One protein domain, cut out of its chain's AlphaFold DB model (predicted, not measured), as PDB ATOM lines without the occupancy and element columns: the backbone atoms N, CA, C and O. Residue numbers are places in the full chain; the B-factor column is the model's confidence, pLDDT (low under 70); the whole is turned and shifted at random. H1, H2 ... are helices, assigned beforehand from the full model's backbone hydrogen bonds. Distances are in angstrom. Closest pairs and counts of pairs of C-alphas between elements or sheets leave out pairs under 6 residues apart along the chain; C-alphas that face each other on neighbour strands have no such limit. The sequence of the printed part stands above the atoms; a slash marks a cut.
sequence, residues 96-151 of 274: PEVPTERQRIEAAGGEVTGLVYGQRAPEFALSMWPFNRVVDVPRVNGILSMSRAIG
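This is residues 96 to 151 of the 274 residues of a protein of Saprolegnia diclina (strain VS20) (UniProt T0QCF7). What does the model look like? It has little regular structure: H1 is toward one end and a small corner of H2 and H3 at the other, with loop residues 108 to 122 running out and 136 to 151 running back. What is it made of? The 56 printed residues, all helix by class, hold 17 in named helices H1, H2, H3, in that order, and no named strand. How spread is it? The C-alphas span 33 by 20 by 18 A along their three main axes, an elongated outline, and the whole is only just compact, close to loose, with a radius of gyration of the C-alphas of 11.8 A.

Where does H1 stand? H1, residues 99 to 107, is apart from H2, residues 123 to 126, and H3, residues 132 to 135. Do H2 and H3 meet? They touch only at the corner by their tight link; their closest C-alphas, of Leu 126 and Asn 132, are 4.6 A apart. How are the backbones? In H1 every O i to N i+4 pair is within hydrogen-bond range; H2 and H3 are too short for one.

Where does H1 lie? It runs 12.1 A from C-alpha 99 at (162.959, 192.029, 132.613). Where are the others? H2 spans 5.3 A, and H3 5.1 A to C-alpha 135 at (150.081, 198.941, 142.645).

How far does it reach? The farthest C-alphas, of Phe 124 and Ile 150, are 34.8 A apart. Is it continuous and confident? The printed part has no cut; H1 to H2 is a long link, and residues 114 to 136 have pLDDT under 70.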
ATOM      1  N   PRO A  96     161.935 191.462 141.105       91.31
ATOM      2  CA  PRO A  96     161.067 190.670 140.225       91.31
ATOM      3  C   PRO A  96     160.658 191.373 138.925       91.31
ATOM      4  O   PRO A  96     160.389 190.712 137.929       91.31
ATOM      5  N   GLU A  97     160.614 192.702 138.918       86.00
ATOM      6  CA  GLU A  97     160.259 193.534 137.768       86.00
ATOM      7  C   GLU A  97     161.395 193.719 136.752       86.00
ATOM      8  O   GLU A  97     161.148 194.200 135.642       86.00
ATOM      9  N   VAL A  98     162.632 193.338 137.096       89.31
ATOM     10  CA  VAL A  98     163.756 193.368 136.153       89.31
ATOM     11  C   VAL A  98     163.439 192.405 135.003       89.31
ATOM     12  O   VAL A  98     163.175 191.233 135.267       89.31
ATOM     13  N   PRO A  99     163.476 192.834 133.723       90.25
ATOM     14  CA  PRO A  99     162.959 192.029 132.613       90.25
ATOM     15  C   PRO A  99     163.543 190.614 132.511       90.25
ATOM     16  O   PRO A  99     162.809 189.663 132.253       90.25
ATOM     17  N   THR A 100     164.849 190.463 132.742       90.19
ATOM     18  CA  THR A 100     165.536 189.163 132.711       90.19
ATOM     19  C   THR A 100     165.108 188.255 133.864       90.19
ATOM     20  O   THR A 100     164.870 187.065 133.656       90.19
ATOM     21  N   GLU A 101     164.948 188.806 135.068       93.44
ATOM     22  CA  GLU A 101     164.474 188.063 136.237       93.44
ATOM     23  C   GLU A 101     162.999 187.694 136.107       93.44
ATOM     24  O   GLU A 101     162.635 186.546 136.362       93.44
ATOM     25  N   ARG A 102     162.165 188.623 135.629       91.06
ATOM     26  CA  ARG A 102     160.750 188.382 135.342       91.06
ATOM     27  C   ARG A 102     160.572 187.227 134.368       91.06
ATOM     28  O   ARG A 102     159.825 186.296 134.653       91.06
ATOM     29  N   GLN A 103     161.298 187.257 133.251       91.94
ATOM     30  CA  GLN A 103     161.258 186.188 132.258       91.94
ATOM     31  C   GLN A 103     161.656 184.839 132.872       91.94
ATOM     32  O   GLN A 103     161.025 183.824 132.583       91.94
ATOM     33  N   ARG A 104     162.679 184.815 133.737       93.50
ATOM     34  CA  ARG A 104     163.113 183.599 134.439       93.50
ATOM     35  C   ARG A 104     162.033 183.069 135.389       93.50
ATOM     36  O   ARG A 104     161.796 181.865 135.406       93.50
ATOM     37  N   ILE A 105     161.388 183.949 136.158       92.81
ATOM     38  CA  ILE A 105     160.296 183.606 137.083       92.81
ATOM     39  C   ILE A 105     159.103 183.021 136.318       92.81
ATOM     40  O   ILE A 105     158.631 181.936 136.654       92.81
ATOM     41  N   GLU A 106     158.652 183.705 135.265       90.94
ATOM     42  CA  GLU A 106     157.504 183.287 134.451       90.94
ATOM     43  C   GLU A 106     157.784 181.964 133.715       90.94
ATOM     44  O   GLU A 106     156.936 181.072 133.691       90.94
ATOM     45  N   ALA A 107     159.003 181.771 133.195       92.44
ATOM     46  CA  ALA A 107     159.419 180.510 132.576       92.44
ATOM     47  C   ALA A 107     159.471 179.331 133.567       92.44
ATOM     48  O   ALA A 107     159.299 178.182 133.162       92.44
ATOM     49  N   ALA A 108     159.685 179.602 134.859       90.56
ATOM     50  CA  ALA A 108     159.631 178.610 135.932       90.56
ATOM     51  C   ALA A 108     158.201 178.352 136.457       90.56
ATOM     52  O   ALA A 108     158.029 177.580 137.400       90.56
ATOM     53  N   GLY A 109     157.180 178.977 135.855       91.44
ATOM     54  CA  GLY A 109     155.775 178.843 136.249       91.44
ATOM     55  C   GLY A 109     155.343 179.758 137.399       91.44
ATOM     56  O   GLY A 109     154.268 179.548 137.956       91.44
ATOM     57  N   GLY A 110     156.165 180.745 137.773       89.75
ATOM     58  CA  GLY A 110     155.803 181.777 138.746       89.75
ATOM     59  C   GLY A 110     155.083 182.976 138.127       89.75
ATOM     60  O   GLY A 110     155.100 183.185 136.917       89.75
ATOM     61  N   GLU A 111     154.481 183.799 138.980       88.38
ATOM     62  CA  GLU A 111     153.833 185.068 138.628       88.38
ATOM     63  C   GLU A 111     154.603 186.229 139.274       88.38
ATOM     64  O   GLU A 111     155.014 186.135 140.431       88.38
ATOM     65  N   VAL A 112     154.774 187.344 138.559       85.81
ATOM     66  CA  VAL A 112     155.221 188.614 139.155       85.81
ATOM     67  C   VAL A 112     154.010 189.527 139.324       85.81
ATOM     68  O   VAL A 112     153.394 189.935 138.338       85.81
ATOM     69  N   THR A 113     153.653 189.830 140.572       81.12
ATOM     70  CA  THR A 113     152.593 190.795 140.909       81.12
ATOM     71  C   THR A 113     153.142 192.225 140.902       81.12
ATOM     72  O   THR A 113     154.354 192.400 140.952       81.12
ATOM     73  N   GLY A 114     152.274 193.245 140.884       64.31
ATOM     74  CA  GLY A 114     152.677 194.659 140.820       64.31
ATOM     75  C   GLY A 114     152.904 195.140 139.378       64.31
ATOM     76  O   GLY A 114     153.680 194.571 138.617       64.31
ATOM     77  N   LEU A 115     152.176 196.177 138.967       54.56
ATOM     78  CA  LEU A 115     152.044 196.636 137.577       54.56
ATOM     79  C   LEU A 115     152.374 198.127 137.406       54.56
ATOM     80  O   LEU A 115     152.345 198.626 136.283       54.56
ATOM     81  N   VAL A 116     152.723 198.852 138.475       52.12
ATOM     82  CA  VAL A 116     153.071 200.276 138.369       52.12
ATOM     83  C   VAL A 116     154.555 200.493 138.638       52.12
ATOM     84  O   VAL A 116     155.019 200.541 139.771       52.12
ATOM     85  N   TYR A 117     155.292 200.655 137.539       42.50
ATOM     86  CA  TYR A 117     156.673 201.122 137.496       42.50
ATOM     87  C   TYR A 117     156.898 202.344 138.406       42.50
ATOM     88  O   TYR A 117     156.460 203.452 138.100       42.50
ATOM     89  N   GLY A 118     157.658 202.156 139.489       41.97
ATOM     90  CA  GLY A 118     158.535 203.183 140.061       41.97
ATOM     91  C   GLY A 118     157.902 204.388 140.769       41.97
ATOM     92  O   GLY A 118     158.641 205.322 141.080       41.97
ATOM     93  N   GLN A 119     156.598 204.405 141.061       37.75
ATOM     94  CA  GLN A 119     156.001 205.401 141.963       37.75
ATOM     95  C   GLN A 119     155.144 204.725 143.030       37.75
ATOM     96  O   GLN A 119     154.256 203.940 142.708       37.75
ATOM     97  N   ARG A 120     155.412 205.054 144.304       46.66
ATOM     98  CA  ARG A 120     154.598 204.636 145.453       46.66
ATOM     99  C   ARG A 120     153.151 205.018 145.157       46.66
ATOM    100  O   ARG A 120     152.855 206.196 144.954       46.66
ATOM    101  N   ALA A 121     152.272 204.029 145.077       53.72
ATOM    102  CA  ALA A 121     150.890 204.307 144.753       53.72
ATOM    103  C   ALA A 121     150.233 205.153 145.846       53.72
ATOM    104  O   ALA A 121     150.540 204.977 147.030       53.72
ATOM    105  N   PRO A 122     149.357 206.097 145.465       55.88
ATOM    106  CA  PRO A 122     148.673 206.934 146.433       55.88
ATOM    107  C   PRO A 122     147.861 206.057 147.393       55.88
ATOM    108  O   PRO A 122     147.295 205.043 146.994       55.88
ATOM    109  N   GLU A 123     147.809 206.446 148.665       57.22
ATOM    110  CA  GLU A 123     147.307 205.628 149.782       57.22
ATOM    111  C   GLU A 123     145.884 205.079 149.557       57.22
ATOM    112  O   GLU A 123     145.569 203.958 149.951       57.22
ATOM    113  N   PHE A 124     145.049 205.814 148.812       64.62
ATOM    114  CA  PHE A 124     143.707 205.371 148.418       64.62
ATOM    115  C   PHE A 124     143.702 204.163 147.459       64.62
ATOM    116  O   PHE A 124     142.731 203.417 147.416       64.62
ATOM    117  N   ALA A 125     144.759 203.964 146.667       59.97
ATOM    118  CA  ALA A 125     144.887 202.840 145.740       59.97
ATOM    119  C   ALA A 125     145.364 201.561 146.448       59.97
ATOM    120  O   ALA A 125     145.010 200.463 146.024       59.97
ATOM    121  N   LEU A 126     146.107 201.697 147.554       57.59
ATOM    122  CA  LEU A 126     146.533 200.574 148.398       57.59
ATOM    123  C   LEU A 126     145.361 199.953 149.183       57.59
ATOM    124  O   LEU A 126     145.408 198.769 149.518       57.59
ATOM    125  N   SER A 127     144.296 200.718 149.445       59.06
ATOM    126  CA  SER A 127     143.125 200.266 150.213       59.06
ATOM    127  C   SER A 127     141.989 199.672 149.369       59.06
ATOM    128  O   SER A 127     141.036 199.128 149.928       59.06
ATOM    129  N   MET A 128     142.076 199.714 148.033       64.50
ATOM    130  CA  MET A 128     141.056 199.145 147.144       64.50
ATOM    131  C   MET A 128     141.451 197.754 146.646       64.50
ATOM    132  O   MET A 128     142.274 197.611 145.743       64.50
ATOM    133  N   TRP A 129     140.804 196.714 147.169       45.34
ATOM    134  CA  TRP A 129     140.842 195.379 146.571       45.34
ATOM    135  C   TRP A 129     139.971 195.348 145.296       45.34
ATOM    136  O   TRP A 129     138.811 195.762 145.375       45.34
ATOM    137  N   PRO A 130     140.456 194.879 144.125       60.31
ATOM    138  CA  PRO A 130     141.743 194.217 143.856       60.31
ATOM    139  C   PRO A 130     142.829 195.134 143.250       60.31
ATOM    140  O   PRO A 130     143.877 194.645 142.830       60.31
ATOM    141  N   PHE A 131     142.589 196.446 143.154       58.56
ATOM    142  CA  PHE A 131     143.525 197.410 142.561       58.56
ATOM    143  C   PHE A 131     144.881 197.428 143.266       58.56
ATOM    144  O   PHE A 131     145.899 197.549 142.591       58.56
ATOM    145  N   ASN A 132     144.913 197.220 144.585       53.62
ATOM    146  CA  ASN A 132     146.148 197.149 145.363       53.62
ATOM    147  C   ASN A 132     147.150 196.102 144.834       53.62
ATOM    148  O   ASN A 132     148.347 196.367 144.811       53.62
ATOM    149  N   ARG A 133     146.675 194.974 144.285       50.50
ATOM    150  CA  ARG A 133     147.504 193.906 143.685       50.50
ATOM    151  C   ARG A 133     148.272 194.373 142.435       50.50
ATOM    152  O   ARG A 133     149.250 193.748 142.030       50.50
ATOM    153  N   VAL A 134     147.818 195.466 141.821       51.91
ATOM    154  CA  VAL A 134     148.385 196.096 140.619       51.91
ATOM    155  C   VAL A 134     149.341 197.240 140.988       51.91
ATOM    156  O   VAL A 134     150.181 197.608 140.179       51.91
ATOM    157  N   VAL A 135     149.267 197.790 142.203       57.03
ATOM    158  CA  VAL A 135     150.081 198.941 142.645       57.03
ATOM    159  C   VAL A 135     151.094 198.638 143.756       57.03
ATOM    160  O   VAL A 135     151.885 199.511 144.111       57.03
ATOM    161  N   ASP A 136     151.060 197.435 144.319       61.56
ATOM    162  CA  ASP A 136     152.004 196.999 145.348       61.56
ATOM    163  C   ASP A 136     153.430 196.823 144.789       61.56
ATOM    164  O   ASP A 136     153.633 196.699 143.575       61.56
ATOM    165  N   VAL A 137     154.415 196.804 145.694       76.44
ATOM    166  CA  VAL A 137     155.808 196.445 145.396       76.44
ATOM    167  C   VAL A 137     155.812 195.123 144.625       76.44
ATOM    168  O   VAL A 137     155.110 194.193 145.037       76.44
ATOM    169  N   PRO A 138     156.564 195.004 143.516       83.50
ATOM    170  CA  PRO A 138     156.567 193.772 142.755       83.50
ATOM    171  C   PRO A 138     157.024 192.582 143.592       83.50
ATOM    172  O   PRO A 138     158.010 192.654 144.326       83.50
ATOM    173  N   ARG A 139     156.287 191.474 143.493       89.25
ATOM    174  CA  ARG A 139     156.542 190.263 144.282       89.25
ATOM    175  C   ARG A 139     156.428 189.016 143.427       89.25
ATOM    176  O   ARG A 139     155.573 188.928 142.547       89.25
ATOM    177  N   VAL A 140     157.239 188.017 143.746       87.88
ATOM    178  CA  VAL A 140     157.133 186.664 143.199       87.88
ATOM    179  C   VAL A 140     155.998 185.936 143.904       87.88
ATOM    180  O   VAL A 140     156.000 185.807 145.129       87.88
ATOM    181  N   ASN A 141     155.007 185.493 143.132       86.75
ATOM    182  CA  ASN A 141     153.770 184.859 143.593       86.75
ATOM    183  C   ASN A 141     153.024 185.661 144.679       86.75
ATOM    184  O   ASN A 141     152.289 185.089 145.479       86.75
ATOM    185  N   GLY A 142     153.223 186.983 144.735       84.44
ATOM    186  CA  GLY A 142     152.668 187.841 145.787       84.44
ATOM    187  C   GLY A 142     153.315 187.680 147.169       84.44
ATOM    188  O   GLY A 142     152.798 188.238 148.131       84.44
ATOM    189  N   ILE A 143     154.421 186.937 147.285       87.19
ATOM    190  CA  ILE A 143     155.069 186.608 148.564       87.19
ATOM    191  C   ILE A 143     156.345 187.441 148.736       87.19
ATOM    192  O   ILE A 143     156.405 188.326 149.593       87.19
ATOM    193  N   LEU A 144     157.347 187.216 147.884       89.00
ATOM    194  CA  LEU A 144     158.705 187.731 148.080       89.00
ATOM    195  C   LEU A 144     159.029 188.890 147.126       89.00
ATOM    196  O   LEU A 144     158.830 188.764 145.921       89.00
ATOM    197  N   SER A 145     159.563 190.002 147.638       90.44
ATOM    198  CA  SER A 145     159.875 191.236 146.879       90.44
ATOM    199  C   SER A 145     161.205 191.209 146.112       90.44
ATOM    200  O   SER A 145     161.709 192.240 145.672       90.44
ATOM    201  N   MET A 146     161.785 190.023 145.952       93.25
ATOM    202  CA  MET A 146     163.083 189.785 145.330       93.25
ATOM    203  C   MET A 146     163.045 188.466 144.553       93.25
ATOM    204  O   MET A 146     162.326 187.531 144.907       93.25
ATOM    205  N   SER A 147     163.793 188.389 143.457       94.19
ATOM    206  CA  SER A 147     163.763 187.255 142.531       94.19
ATOM    207  C   SER A 147     164.815 186.188 142.835       94.19
ATOM    208  O   SER A 147     164.713 185.065 142.327       94.19
ATOM    209  N   ARG A 148     165.826 186.509 143.651       95.56
ATOM    210  CA  ARG A 148     166.871 185.568 144.070       95.56
ATOM    211  C   ARG A 148     167.177 185.696 145.553       95.56
ATOM    212  O   ARG A 148     167.424 186.796 146.011       95.56
ATOM    213  N   ALA A 149     167.247 184.584 146.265       93.31
ATOM    214  CA  ALA A 149     167.561 184.539 147.692       93.31
ATOM    215  C   ALA A 149     168.246 183.214 148.043       93.31
ATOM    216  O   ALA A 149     168.022 182.194 147.377       93.31
ATOM    217  N   ILE A 150     169.071 183.215 149.090       90.81
ATOM    218  CA  ILE A 150     169.468 181.969 149.755       90.81
ATOM    219  C   ILE A 150     168.342 181.555 150.706       90.81
ATOM    220  O   ILE A 150     167.714 182.417 151.307       90.81
ATOM    221  N   GLY A 151     168.074 180.257 150.841       89.44
ATOM    222  CA  GLY A 151     166.904 179.783 151.589       89.44
ATOM    223  C   GLY A 151     165.613 179.849 150.767       89.44
ATOM    224  O   GLY A 151     165.658 179.526 149.574       89.44
TER     225      GLY A 151